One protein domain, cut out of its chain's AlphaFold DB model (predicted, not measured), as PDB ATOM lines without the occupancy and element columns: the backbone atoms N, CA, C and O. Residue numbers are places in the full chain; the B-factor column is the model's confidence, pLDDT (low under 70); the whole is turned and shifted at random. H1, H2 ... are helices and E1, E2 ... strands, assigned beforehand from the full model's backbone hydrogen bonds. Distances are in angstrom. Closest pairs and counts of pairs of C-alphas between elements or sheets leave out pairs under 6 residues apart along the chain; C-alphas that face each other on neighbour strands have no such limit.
ATOM      1  N   PHE A   7      55.666  25.024  48.144       78.75
ATOM      2  CA  PHE A   7      55.711  24.227  46.918       78.75
ATOM      3  C   PHE A   7      56.628  24.893  45.888       78.75
ATOM      4  O   PHE A   7      56.982  26.065  46.030       78.75
ATOM      5  N   THR A   8      56.996  24.144  44.852       78.19
ATOM      6  CA  THR A   8      57.813  24.638  43.741       78.19
ATOM      7  C   THR A   8      56.979  24.655  42.464       78.19
ATOM      8  O   THR A   8      56.280  23.685  42.179       78.19
ATOM      9  N   LEU A   9      57.044  25.746  41.703       71.50
ATOM     10  CA  LEU A   9      56.421  25.891  40.385       71.50
ATOM     11  C   LEU A   9      57.453  26.460  39.422       71.50
ATOM     12  O   LEU A   9      57.988  27.533  39.690       71.50
ATOM     13  N   ASN A  10      57.728  25.731  38.338       76.31
ATOM     14  CA  ASN A  10      58.798  26.052  37.390       76.31
ATOM     15  C   ASN A  10      60.111  26.415  38.116       76.31
ATOM     16  O   ASN A  10      60.603  27.536  38.027       76.31
ATOM     17  N   GLU A  11      60.583  25.501  38.972       77.88
ATOM     18  CA  GLU A  11      61.799  25.653  39.796       77.88
ATOM     19  C   GLU A  11      61.774  26.800  40.828       77.88
ATOM     20  O   GLU A  11      62.687  26.933  41.643       77.88
ATOM     21  N   LYS A  12      60.708  27.606  40.880       79.62
ATOM     22  CA  LYS A  12      60.554  28.685  41.857       79.62
ATOM     23  C   LYS A  12      59.807  28.219  43.093       79.62
ATOM     24  O   LYS A  12      58.672  27.748  43.019       79.62
ATOM     25  N   ARG A  13      60.424  28.413  44.258       84.75
ATOM     26  CA  ARG A  13      59.821  28.111  45.560       84.75
ATOM     27  C   ARG A  13      58.840  29.205  45.988       84.75
ATOM     28  O   ARG A  13      59.201  30.381  46.055       84.75
ATOM     29  N   PHE A  14      57.631  28.794  46.361       85.69
ATOM     30  CA  PHE A  14      56.613  29.621  47.003       85.69
ATOM     31  C   PHE A  14      56.326  29.113  48.415       85.69
ATOM     32  O   PHE A  14      56.153  27.913  48.630       85.69
ATOM     33  N   VAL A  15      56.206  30.032  49.373       89.75
ATOM     34  CA  VAL A  15      55.911  29.719  50.784       89.75
ATOM     35  C   VAL A  15      54.524  30.195  51.207       89.75
ATOM     36  O   VAL A  15      53.982  31.150  50.650       89.75
ATOM     37  N   GLN A  16      53.908  29.529  52.182       87.00
ATOM     38  CA  GLN A  16      52.564  29.878  52.631       87.00
ATOM     39  C   GLN A  16      52.586  31.156  53.481       87.00
ATOM     40  O   GLN A  16      53.021  31.159  54.628       87.00
ATOM     41  N   GLY A  17      52.010  32.233  52.942       91.12
ATOM     42  CA  GLY A  17      51.881  33.521  53.622       91.12
ATOM     43  C   GLY A  17      53.126  34.408  53.528       91.12
ATOM     44  O   GLY A  17      54.259  33.948  53.461       91.12
ATOM     45  N   LYS A  18      52.906  35.731  53.545       92.50
ATOM     46  CA  LYS A  18      53.975  36.730  53.366       92.50
ATOM     47  C   LYS A  18      55.027  36.683  54.479       92.50
ATOM     48  O   LYS A  18      56.193  36.941  54.218       92.50
ATOM     49  N   ASN A  19      54.627  36.350  55.707       91.62
ATOM     50  CA  ASN A  19      55.536  36.337  56.856       91.62
ATOM     51  C   ASN A  19      56.586  35.223  56.767       91.62
ATOM     52  O   ASN A  19      57.710  35.448  57.199       91.62
ATOM     53  N   ALA A  20      56.258  34.095  56.125       87.75
ATOM     54  CA  ALA A  20      57.178  32.975  55.927       87.75
ATOM     55  C   ALA A  20      58.379  33.329  55.026       87.75
ATOM     56  O   ALA A  20      59.387  32.630  55.034       87.75
ATOM     57  N   LEU A  21      58.315  34.440  54.277       89.88
ATOM     58  CA  LEU A  21      59.460  34.951  53.514       89.88
ATOM     59  C   LEU A  21      60.625  35.402  54.406       89.88
ATOM     60  O   LEU A  21      61.742  35.506  53.911       89.88
ATOM     61  N   LYS A  22      60.369  35.709  55.685       90.38
ATOM     62  CA  LYS A  22      61.423  36.060  56.649       90.38
ATOM     63  C   LYS A  22      62.263  34.842  57.022       90.38
ATOM     64  O   LYS A  22      63.467  34.972  57.188       90.38
ATOM     65  N   ASP A  23      61.614  33.683  57.106       89.12
ATOM     66  CA  ASP A  23      62.243  32.417  57.475       89.12
ATOM     67  C   ASP A  23      62.911  31.737  56.268       89.12
ATOM     68  O   ASP A  23      63.816  30.926  56.440       89.12
ATOM     69  N   VAL A  24      62.469  32.068  55.045       87.88
ATOM     70  CA  VAL A  24      62.937  31.461  53.784       87.88
ATOM     71  C   VAL A  24      63.213  32.550  52.738       87.88
ATOM     72  O   VAL A  24      62.439  32.724  51.779       87.88
ATOM     73  N   PRO A  25      64.278  33.349  52.940       87.00
ATOM     74  CA  PRO A  25      64.554  34.545  52.155       87.00
ATOM     75  C   PRO A  25      64.857  34.260  50.682       87.00
ATOM     76  O   PRO A  25      64.680  35.164  49.872       87.00
ATOM     77  N   GLU A  26      65.224  33.038  50.308       88.56
ATOM     78  CA  GLU A  26      65.470  32.607  48.929       88.56
ATOM     79  C   GLU A  26      64.188  32.306  48.133       88.56
ATOM     80  O   GLU A  26      64.232  32.088  46.923       88.56
ATOM     81  N   SER A  27      63.022  32.307  48.787       87.75
ATOM     82  CA  SER A  27      61.745  32.049  48.114       87.75
ATOM     83  C   SER A  27      61.428  33.114  47.063       87.75
ATOM     84  O   SER A  27      61.515  34.318  47.321       87.75
ATOM     85  N   PHE A  28      60.955  32.683  45.897       88.19
ATOM     86  CA  PHE A  28      60.551  33.582  44.815       88.19
ATOM     87  C   PHE A  28      59.339  34.438  45.203       88.19
ATOM     88  O   PHE A  28      59.251  35.621  44.876       88.19
ATOM     89  N   GLY A  29      58.408  33.852  45.953       90.94
ATOM     90  CA  GLY A  29      57.182  34.515  46.361       90.94
ATOM     91  C   GLY A  29      56.460  33.776  47.474       90.94
ATOM     92  O   GLY A  29      56.991  32.860  48.103       90.94
ATOM     93  N   PHE A  30      55.223  34.182  47.718       93.31
ATOM     94  CA  PHE A  30      54.360  33.526  48.689       93.31
ATOM     95  C   PHE A  30      52.999  33.210  48.081       93.31
ATOM     96  O   PHE A  30      52.585  33.806  47.087       93.31
ATOM     97  N   PHE A  31      52.275  32.289  48.704       89.56
ATOM     98  CA  PHE A  31      50.915  31.958  48.314       89.56
ATOM     99  C   PHE A  31      49.930  32.090  49.471       89.56
ATOM    100  O   PHE A  31      50.295  32.076  50.649       89.56
ATOM    101  N   ARG A  32      48.647  32.216  49.129       92.56
ATOM    102  CA  ARG A  32      47.529  32.142  50.075       92.56
ATOM    103  C   ARG A  32      46.566  31.049  49.639       92.56
ATOM    104  O   ARG A  32      46.164  31.012  48.479       92.56
ATOM    105  N   LYS A  33      46.171  30.188  50.577       84.44
ATOM    106  CA  LYS A  33      45.100  29.211  50.360       84.44
ATOM    107  C   LYS A  33      43.753  29.927  50.404       84.44
ATOM    108  O   LYS A  33      43.522  30.779  51.258       84.44
ATOM    109  N   THR A  34      42.869  29.573  49.486       87.75
ATOM    110  CA  THR A  34      41.497  30.077  49.403       87.75
ATOM    111  C   THR A  34      40.541  28.918  49.157       87.75
ATOM    112  O   THR A  34      40.956  27.804  48.835       87.75
ATOM    113  N   ARG A  35      39.231  29.181  49.236       82.56
ATOM    114  CA  ARG A  35      38.221  28.204  48.807       82.56
ATOM    115  C   ARG A  35      38.308  27.875  47.309       82.56
ATOM    116  O   ARG A  35      37.831  26.824  46.923       82.56
ATOM    117  N   GLY A  36      38.915  28.724  46.478       77.50
ATOM    118  CA  GLY A  36      39.057  28.490  45.033       77.50
ATOM    119  C   GLY A  36      40.355  27.790  44.617       77.50
ATOM    120  O   GLY A  36      40.480  27.392  43.464       77.50
ATOM    121  N   GLY A  37      41.313  27.627  45.536       83.19
ATOM    122  CA  GLY A  37      42.659  27.131  45.240       83.19
ATOM    123  C   GLY A  37      43.742  27.990  45.894       83.19
ATOM    124  O   GLY A  37      43.549  28.519  46.993       83.19
ATOM    125  N   LEU A  38      44.878  28.146  45.224       86.25
ATOM    126  CA  LEU A  38      46.031  28.922  45.672       86.25
ATOM    127  C   LEU A  38      46.108  30.247  44.913       86.25
ATOM    128  O   LEU A  38      45.994  30.272  43.694       86.25
ATOM    129  N   LEU A  39      46.350  31.347  45.623       90.94
ATOM    130  CA  LEU A  39      46.694  32.640  45.029       90.94
ATOM    131  C   LEU A  39      48.189  32.885  45.178       90.94
ATOM    132  O   LEU A  39      48.699  32.748  46.291       90.94
ATOM    133  N   LEU A  40      48.865  33.273  44.097       89.44
ATOM    134  CA  LEU A  40      50.318  33.451  44.051       89.44
ATOM    135  C   LEU A  40      50.697  34.929  44.013       89.44
ATOM    136  O   LEU A  40      50.092  35.730  43.290       89.44
ATOM    137  N   PHE A  41      51.722  35.277  44.785       90.62
ATOM    138  CA  PHE A  41      52.192  36.641  44.971       90.62
ATOM    139  C   PHE A  41      53.717  36.708  44.922       90.62
ATOM    140  O   PHE A  41      54.406  35.840  45.457       90.62
ATOM    141  N   LEU A  42      54.235  37.797  44.361       90.00
ATOM    142  CA  LEU A  42      55.635  38.189  44.508       90.00
ATOM    143  C   LEU A  42      55.905  38.701  45.926       90.00
ATOM    144  O   LEU A  42      54.994  39.085  46.664       90.00
ATOM    145  N   ARG A  43      57.187  38.789  46.288       89.19
ATOM    146  CA  ARG A  43      57.656  39.278  47.598       89.19
ATOM    147  C   ARG A  43      57.135  40.676  47.951       89.19
ATOM    148  O   ARG A  43      56.771  40.932  49.100       89.19
ATOM    149  N   ASN A  44      57.032  41.560  46.957       84.94
ATOM    150  CA  ASN A  44      56.493  42.915  47.119       84.94
ATOM    151  C   ASN A  44      54.968  42.945  47.375       84.94
ATOM    152  O   ASN A  44      54.420  43.990  47.710       84.94
ATOM    153  N   GLY A  45      54.279  41.805  47.280       87.12
ATOM    154  CA  GLY A  45      52.836  41.682  47.489       87.12
ATOM    155  C   GLY A  45      51.998  41.788  46.216       87.12
ATOM    156  O   GLY A  45      50.779  41.633  46.298       87.12
ATOM    157  N   ARG A  46      52.609  41.998  45.043       85.06
ATOM    158  CA  ARG A  46      51.906  41.945  43.755       85.06
ATOM    159  C   ARG A  46      51.397  40.526  43.511       85.06
ATOM    160  O   ARG A  46      52.173  39.574  43.521       85.06
ATOM    161  N   ARG A  47      50.094  40.388  43.261       87.25
ATOM    162  CA  ARG A  47      49.492  39.132  42.800       87.25
ATOM    163  C   ARG A  47      49.911  38.879  41.355       87.25
ATOM    164  O   ARG A  47      49.824  39.791  40.538       87.25
ATOM    165  N   ILE A  48      50.322  37.653  41.060       86.19
ATOM    166  CA  ILE A  48      50.739  37.237  39.711       86.19
ATOM    167  C   ILE A  48      49.815  36.193  39.109       86.19
ATOM    168  O   ILE A  48      49.727  36.085  37.894       86.19
ATOM    169  N   GLY A  49      49.074  35.454  39.935       89.62
ATOM    170  CA  GLY A  49      48.286  34.345  39.430       89.62
ATOM    171  C   GLY A  49      47.681  33.483  40.517       89.62
ATOM    172  O   GLY A  49      47.484  33.924  41.656       89.62
ATOM    173  N   GLY A  50      47.388  32.247  40.146       87.94
ATOM    174  CA  GLY A  50      46.888  31.226  41.042       87.94
ATOM    175  C   GLY A  50      46.897  29.839  40.417       87.94
ATOM    176  O   GLY A  50      47.106  29.677  39.217       87.94
ATOM    177  N   VAL A  51      46.630  28.854  41.268       83.38
ATOM    178  CA  VAL A  51      46.322  27.479  40.875       83.38
ATOM    179  C   VAL A  51      44.933  27.171  41.406       83.38
ATOM    180  O   VAL A  51      44.700  27.248  42.613       83.38
ATOM    181  N   ARG A  52      43.985  26.880  40.523       83.00
ATOM    182  CA  ARG A  52      42.621  26.501  40.904       83.00
ATOM    183  C   ARG A  52      42.577  25.078  41.463       83.00
ATOM    184  O   ARG A  52      43.517  24.303  41.318       83.00
ATOM    185  N   ARG A  53      41.463  24.717  42.107       73.12
ATOM    186  CA  ARG A  53      41.240  23.357  42.641       73.12
ATOM    187  C   ARG A  53      41.262  22.251  41.584       73.12
ATOM    188  O   ARG A  53      41.622  21.133  41.916       73.12
ATOM    189  N   ASP A  54      40.870  22.569  40.357       74.62
ATOM    190  CA  ASP A  54      40.921  21.667  39.200       74.62
ATOM    191  C   ASP A  54      42.321  21.580  38.569       74.62
ATOM    192  O   ASP A  54      42.501  20.899  37.567       74.62
ATOM    193  N   GLY A  55      43.314  22.264  39.143       71.19
ATOM    194  CA  GLY A  55      44.685  22.287  38.643       71.19
ATOM    195  C   GLY A  55      44.958  23.368  37.598       71.19
ATOM    196  O   GLY A  55      46.116  23.529  37.221       71.19
ATOM    197  N   LEU A  56      43.959  24.158  37.168       78.06
ATOM    198  CA  LEU A  56      44.195  25.225  36.192       78.06
ATOM    199  C   LEU A  56      45.121  26.299  36.776       78.06
ATOM    200  O   LEU A  56      44.797  26.956  37.773       78.06
ATOM    201  N   ILE A  57      46.244  26.511  36.100       81.06
ATOM    202  CA  ILE A  57      47.179  27.595  36.372       81.06
ATOM    203  C   ILE A  57      46.731  28.825  35.588       81.06
ATOM    204  O   ILE A  57      46.339  28.735  34.424       81.06
ATOM    205  N   TYR A  58      46.739  29.981  36.245       82.56
ATOM    206  CA  TYR A  58      46.288  31.213  35.619       82.56
ATOM    207  C   TYR A  58      47.092  32.424  36.071       82.56
ATOM    208  O   TYR A  58      47.419  32.571  37.253       82.56
ATOM    209  N   ARG A  59      47.342  33.343  35.140       85.50
ATOM    210  CA  ARG A  59      47.916  34.660  35.422       85.50
ATOM    211  C   ARG A  59      46.842  35.648  35.844       85.50
ATOM    212  O   ARG A  59      45.684  35.551  35.443       85.50
ATOM    213  N   SER A  60      47.208  36.575  36.720       82.69
ATOM    214  CA  SER A  60      46.335  37.636  37.219       82.69
ATOM    215  C   SER A  60      46.919  38.996  36.869       82.69
ATOM    216  O   SER A  60      47.987  39.347  37.363       82.69
ATOM    217  N   SER A  61      46.168  39.782  36.104       76.19
ATOM    218  CA  SER A  61      46.523  41.161  35.767       76.19
ATOM    219  C   SER A  61      45.458  42.112  36.292       76.19
ATOM    220  O   SER A  61      44.271  41.776  36.343       76.19
ATOM    221  N   ARG A  62      45.881  43.303  36.711       71.06
ATOM    222  CA  ARG A  62      44.966  44.403  37.002       71.06
ATOM    223  C   ARG A  62      44.832  45.210  35.718       71.06
ATOM    224  O   ARG A  62      45.807  45.805  35.283       71.06
ATOM    225  N   LEU A  63      43.652  45.172  35.117       70.69
ATOM    226  CA  LEU A  63      43.323  45.942  33.924       70.69
ATOM    227  C   LEU A  63      42.465  47.138  34.317       70.69
ATOM    228  O   LEU A  63      41.719  47.077  35.298       70.69
ATOM    229  N   GLU A  64      42.544  48.208  33.541       72.81
ATOM    230  CA  GLU A  64      41.587  49.302  33.612       72.81
ATOM    231  C   GLU A  64      40.587  49.149  32.468       72.81
ATOM    232  O   GLU A  64      40.963  49.149  31.301       72.81
ATOM    233  N   ILE A  65      39.310  48.955  32.800       71.19
ATOM    234  CA  ILE A  65      38.230  48.818  31.818       71.19
ATOM    235  C   ILE A  65      37.213  49.910  32.126       71.19
ATOM    236  O   ILE A  65      36.629  49.919  33.213       71.19
ATOM    237  N   ASN A  66      37.017  50.840  31.187       77.75
ATOM    238  CA  ASN A  66      36.150  52.015  31.341       77.75
ATOM    239  C   ASN A  66      36.474  52.832  32.611       77.75
ATOM    240  O   ASN A  66      35.581  53.137  33.404       77.75
ATOM    241  N   GLY A  67      37.764  53.105  32.855       73.88
ATOM    242  CA  GLY A  67      38.237  53.866  34.021       73.88
ATOM    243  C   GLY A  67      38.100  53.139  35.364       73.88
ATOM    244  O   GLY A  67      38.262  53.744  36.422       73.88
ATOM    245  N   LYS A  68      37.752  51.843  35.360       65.56
ATOM    246  CA  LYS A  68      37.573  51.047  36.580       65.56
ATOM    247  C   LYS A  68      38.602  49.919  36.647       65.56
ATOM    248  O   LYS A  68      38.693  49.129  35.705       65.56
ATOM    249  N   PRO A  69      39.323  49.763  37.775       70.38
ATOM    250  CA  PRO A  69      40.244  48.653  37.948       70.38
ATOM    251  C   PRO A  69      39.469  47.335  38.054       70.38
ATOM    252  O   PRO A  69      38.619  47.157  38.930       70.38
ATOM    253  N   ARG A  70      39.795  46.386  37.184       70.12
ATOM    254  CA  ARG A  70      39.255  45.027  37.166       70.12
ATOM    255  C   ARG A  70      40.396  44.022  37.259       70.12
ATOM    256  O   ARG A  70      41.471  44.218  36.701       70.12
ATOM    257  N   TRP A  71      40.160  42.938  37.990       72.31
ATOM    258  CA  TRP A  71      41.065  41.795  37.983       72.31
ATOM    259  C   TRP A  71      40.694  40.881  36.827       72.31
ATOM    260  O   TRP A  71      39.547  40.459  36.714       72.31
ATOM    261  N   TRP A  72      41.684  40.582  36.001       73.12
ATOM    262  CA  TRP A  72      41.559  39.711  34.848       73.12
ATOM    263  C   TRP A  72      42.381  38.443  35.062       73.12
ATOM    264  O   TRP A  72      43.463  38.490  35.663       73.12
ATOM    265  N   HIS A  73      41.842  37.302  34.633       80.00
ATOM    266  CA  HIS A  73      42.423  35.978  34.848       80.00
ATOM    267  C   HIS A  73      42.477  35.223  33.530       80.00
ATOM    268  O   HIS A  73      41.450  35.078  32.875       80.00
ATOM    269  N   GLN A  74      43.657  34.729  33.163       79.88
ATOM    270  CA  GLN A  74      43.840  33.941  31.945       79.88
ATOM    271  C   GLN A  74      44.576  32.655  32.255       79.88
ATOM    272  O   GLN A  74      45.506  32.713  33.065       79.88
ATOM    273  N   PRO A  75      44.196  31.529  31.627       80.81
ATOM    274  CA  PRO A  75      45.029  30.337  31.611       80.81
ATOM    275  C   PRO A  75      46.470  30.715  31.278       80.81
ATOM    276  O   PRO A  75      46.705  31.532  30.389       80.81
ATOM    277  N   ALA A  76      47.407  30.169  32.037       74.31
ATOM    278  CA  ALA A  76      48.824  30.407  31.841       74.31
ATOM    279  C   ALA A  76      49.569  29.082  32.021       74.31
ATOM    280  O   ALA A  76      49.233  28.324  32.939       74.31
ATOM    281  N   PRO A  77      50.566  28.789  31.178       72.56
ATOM    282  CA  PRO A  77      51.453  27.667  31.410       72.56
ATOM    283  C   PRO A  77      52.312  27.932  32.674       72.56
ATOM    284  O   PRO A  77      52.500  29.092  33.066       72.56
ATOM    285  N   PRO A  78      52.801  26.887  33.372       64.81
ATOM    286  CA  PRO A  78      53.621  27.019  34.586       64.81
ATOM    287  C   PRO A  78      54.799  27.996  34.454       64.81
ATOM    288  O   PRO A  78      55.140  28.711  35.406       64.81
ATOM    289  N   GLU A  79      55.400  28.037  33.268       68.75
ATOM    290  CA  GLU A  79      56.569  28.832  32.916       68.75
ATOM    291  C   GLU A  79      56.281  30.332  33.030       68.75
ATOM    292  O   GLU A  79      57.131  31.075  33.506       68.75
ATOM    293  N   GLU A  80      55.060  30.783  32.730       67.31
ATOM    294  CA  GLU A  80      54.668  32.197  32.829       67.31
ATOM    295  C   GLU A  80      54.528  32.702  34.273       67.31
ATOM    296  O   GLU A  80      54.550  33.908  34.502       67.31
ATOM    297  N   LEU A  81      54.370  31.824  35.273       63.53
ATOM    298  CA  LEU A  81      54.229  32.234  36.680       63.53
ATOM    299  C   LEU A  81      55.507  32.052  37.502       63.53
ATOM    300  O   LEU A  81      55.706  32.786  38.474       63.53
ATOM    301  N   GLY A  82      56.365  31.098  37.128       49.69
ATOM    302  CA  GLY A  82      57.700  30.925  37.720       49.69
ATOM    303  C   GLY A  82      58.843  31.521  36.885       49.69
ATOM    304  O   GLY A  82      59.962  31.635  37.368       49.69
ATOM    305  N   GLY A  83      58.580  31.946  35.653       42.31
ATOM    306  CA  GLY A  83      59.549  32.528  34.721       42.31
ATOM    307  C   GLY A  83      59.237  33.973  34.347       42.31
ATOM    308  O   GLY A  83      59.581  34.385  33.248       42.31
ATOM    309  N   LEU A  84      58.590  34.750  35.232       45.88
ATOM    310  CA  LEU A  84      58.418  36.198  35.045       45.88
ATOM    311  C   LEU A  84      59.787  36.906  35.063       45.88
ATOM    312  O   LEU A  84      60.134  37.582  36.034       45.88
ATOM    313  N   GLU A  85      60.551  36.799  33.979       38.72
ATOM    314  CA  GLU A  85      61.397  37.894  33.524       38.72
ATOM    315  C   GLU A  85      60.450  39.025  33.142       38.72
ATOM    316  O   GLU A  85      59.908  39.074  32.048       38.72
ATOM    317  N   TYR A  86      60.132  39.858  34.134       35.41
ATOM    318  CA  TYR A  86      59.691  41.238  33.966       35.41
ATOM    319  C   TYR A  86      58.890  41.531  32.682       35.41
ATOM    320  O   TYR A  86      59.281  42.366  31.875       35.41
ATOM    321  N   MET A  87      57.714  40.917  32.509       31.77
ATOM    322  CA  MET A  87      56.736  41.498  31.592       31.77
ATOM    323  C   MET A  87      56.259  42.805  32.228       31.77
ATOM    324  O   MET A  87      55.416  42.807  33.142       31.77
ATOM    325  N   SER A  88      56.852  43.928  31.806       32.25
ATOM    326  CA  SER A  88      56.164  45.205  31.918       32.25
ATOM    327  C   SER A  88      54.851  45.013  31.160       32.25
ATOM    328  O   SER A  88      54.824  44.646  29.990       32.25
ATOM    329  N   LEU A  89      53.726  45.162  31.858       38.31
ATOM    330  CA  LEU A  89      52.415  45.238  31.217       38.31
ATOM    331  C   LEU A  89      52.295  46.615  30.536       38.31
ATOM    332  O   LEU A  89      51.404  47.387  30.870       38.31
ATOM    333  N   GLU A  90      53.236  46.957  29.653       33.75
ATOM    334  CA  GLU A  90      53.156  48.137  28.779       33.75
ATOM    335  C   GLU A  90      52.550  47.799  27.413       33.75
ATOM    336  O   GLU A  90      52.119  48.681  26.676       33.75
ATOM    337  N   SER A  91      52.403  46.521  27.084       40.03
ATOM    338  CA  SER A  91      51.709  46.063  25.888       40.03
ATOM    339  C   SER A  91      50.198  46.027  26.146       40.03
ATOM    340  O   SER A  91      49.583  44.974  26.322       40.03
ATOM    341  N   HIS A  92      49.556  47.200  26.098       41.44
ATOM    342  CA  HIS A  92      48.102  47.338  25.893       41.44
ATOM    343  C   HIS A  92      47.572  46.337  24.842       41.44
ATOM    344  O   HIS A  92      46.455  45.839  24.944       41.44
ATOM    345  N   GLU A  93      48.408  45.995  23.860       42.56
ATOM    346  CA  GLU A  93      48.137  45.050  22.786       42.56
ATOM    347  C   GLU A  93      48.022  43.579  23.223       42.56
ATOM    348  O   GLU A  93      47.184  42.861  22.686       42.56
ATOM    349  N   GLU A  94      48.779  43.114  24.220       42.94
ATOM    350  CA  GLU A  94      48.647  41.739  24.732       42.94
ATOM    351  C   GLU A  94      47.407  41.594  25.610       42.94
ATOM    352  O   GLU A  94      46.695  40.596  25.519       42.94
ATOM    353  N   ALA A  95      47.085  42.624  26.400       40.53
ATOM    354  CA  ALA A  95      45.805  42.698  27.097       40.53
ATOM    355  C   ALA A  95      44.633  42.746  26.099       40.53
ATOM    356  O   ALA A  95      43.631  42.068  26.313       40.53
ATOM    357  N   ARG A  96      44.775  43.482  24.986       39.78
ATOM    358  CA  ARG A  96      43.778  43.578  23.906       39.78
ATOM    359  C   ARG A  96      43.583  42.251  23.174       39.78
ATOM    360  O   ARG A  96      42.456  41.776  23.131       39.78
ATOM    361  N   LYS A  97      44.651  41.610  22.685       42.56
ATOM    362  CA  LYS A  97      44.587  40.296  22.008       42.56
ATOM    363  C   LYS A  97      43.951  39.242  22.899       42.56
ATOM    364  O   LYS A  97      43.152  38.424  22.464       42.56
ATOM    365  N   ALA A  98      44.275  39.284  24.183       43.22
ATOM    366  CA  ALA A  98      43.790  38.295  25.118       43.22
ATOM    367  C   ALA A  98      42.355  38.608  25.628       43.22
ATOM    368  O   ALA A  98      41.681  37.704  26.122       43.22
ATOM    369  N   LEU A  99      41.864  39.848  25.463       40.47
ATOM    370  CA  LEU A  99      40.440  40.208  25.545       40.47
ATOM    371  C   LEU A  99      39.678  39.809  24.270       40.47
ATOM    372  O   LEU A  99      38.576  39.287  24.393       40.47
ATOM    373  N   GLU A 100      40.257  39.991  23.077       39.78
ATOM    374  CA  GLU A 100      39.674  39.561  21.792       39.78
ATOM    375  C   GLU A 100      39.428  38.044  21.777       39.78
ATOM    376  O   GLU A 100      38.302  37.619  21.539       39.78
ATOM    377  N   ILE A 101      40.410  37.234  22.198       43.03
ATOM    378  CA  ILE A 101      40.255  35.771  22.348       43.03
ATOM    379  C   ILE A 101      39.134  35.410  23.343       43.03
ATOM    380  O   ILE A 101      38.414  34.432  23.158       43.03
ATOM    381  N   GLY A 102      38.971  36.191  24.418       34.31
ATOM    382  CA  GLY A 102      37.926  35.967  25.422       34.31
ATOM    383  C   GLY A 102      36.517  36.355  24.959       34.31
ATOM    384  O   GLY A 102      35.550  35.771  25.444       34.31
ATOM    385  N   PHE A 103      36.399  37.318  24.038       38.16
ATOM    386  CA  PHE A 103      35.127  37.739  23.442       38.16
ATOM    387  C   PHE A 103      34.722  36.869  22.241       38.16
ATOM    388  O   PHE A 103      33.539  36.581  22.099       38.16
ATOM    389  N   GLU A 104      35.669  36.393  21.424       37.03
ATOM    390  CA  GLU A 104      35.383  35.449  20.326       37.03
ATOM    391  C   GLU A 104      34.955  34.062  20.832       37.03
ATOM    392  O   GLU A 104      34.189  33.365  20.173       37.03
ATOM    393  N   ALA A 105      35.397  33.663  22.029       36.88
ATOM    394  CA  ALA A 105      35.065  32.368  22.624       36.88
ATOM    395  C   ALA A 105      33.673  32.298  23.288       36.88
ATOM    396  O   ALA A 105      33.382  31.308  23.964       36.88
ATOM    397  N   GLN A 106      32.806  33.306  23.125       30.05
ATOM    398  CA  GLN A 106      31.391  33.188  23.493       30.05
ATOM    399  C   GLN A 106      30.556  32.786  22.267       30.05
ATOM    400  O   GLN A 106      30.200  33.657  21.473       30.05
TER     401      GLN A 106
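This is residues 7 to 106 of the 108 residues of an uncharacterized protein of Thioalkalivibrio sp. (strain K90mix) (UniProt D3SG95). The model is one strongly twisted sheet of seven strands, mostly a row of hairpins, with the long hairpin of E6 and E7 at one edge. The short helices H1 and H2 pack on it, H1 by E2 and E3, while the longest helix, H3, only grazes it by E6 and E7. The 100 printed residues hold E1 E2 H1 E3 E4 E5 E6 E7 H2 H3 along the chain, and the mixed sheet runs E1 E2 E3 E4 E5 E6 E7. The class is mixed, helices and strands. The whole is compact, with a radius of gyration of the C-alphas of 14.3 A, and only just elongated, spanning 44 by 29 by 24 A.

Strand E1, residues 7 to 9, begins with C-alpha 7 at (55.711, 24.227, 46.918). E2 is residues 12 to 16, helix H1 residues 18 to 21. E3, residues 29 to 34, is 16.6 A long, E4, residues 37 to 42, 17.1 A, and E5, residues 47 to 52, 14.5 A. E6, residues 57 to 65, is 23.5 A long and bends by 55 degrees at residue 62. E7, residues 68 to 75, is 22.6 A long. H2 is residues 78 to 82. H3, residues 92 to 104, is 18.3 A long and ends with C-alpha 104 at (35.383, 35.449, 20.326).

E1 and E2 form an antiparallel hairpin, with N 14 and O 7 2.8 A apart. E2 and E3 are parallel, with N 31 and O 15 at 2.8 A. E2, H1 and E3 make a strand-helix-strand unit, two parallel neighbour strands with a helix between, whose crossover is right-handed. E3 to E7 form a meander, each strand the antiparallel neighbour of the one before: N 34 and O 37 are 2.8 A apart, N 38 and O 51 2.8 A, N 60 and O 48 2.8 A, and N 59 and O 74 2.8 A. H1 is on the sheet at a height of 7.6 A, the C-alphas of Lys 18 and Phe 30 being its closest to E3, 5.7 A apart. H2 is on it at a height of 6.6 A; its closest C-alphas to E1 are those of Gly 82 and Leu 9, 5.8 A apart. H3 only grazes the sheet with its residues 92 to 102; H3 and E7 are near each other, with 5 pairs of C-alphas within 10 A. H2 and H3 are apart. Every O i to N i+4 pair is within hydrogen-bond range in H2, 8 of 9 in H3, and H1 is too short for such a pair.

The C-alphas of Asp 23 and Glu 104, the two farthest apart, are 45.9 A apart. The printed part has no cut, and no link is long. The mean pLDDT of the printed part is 71.0; residue 68 and residues 78 to 106 are under 70.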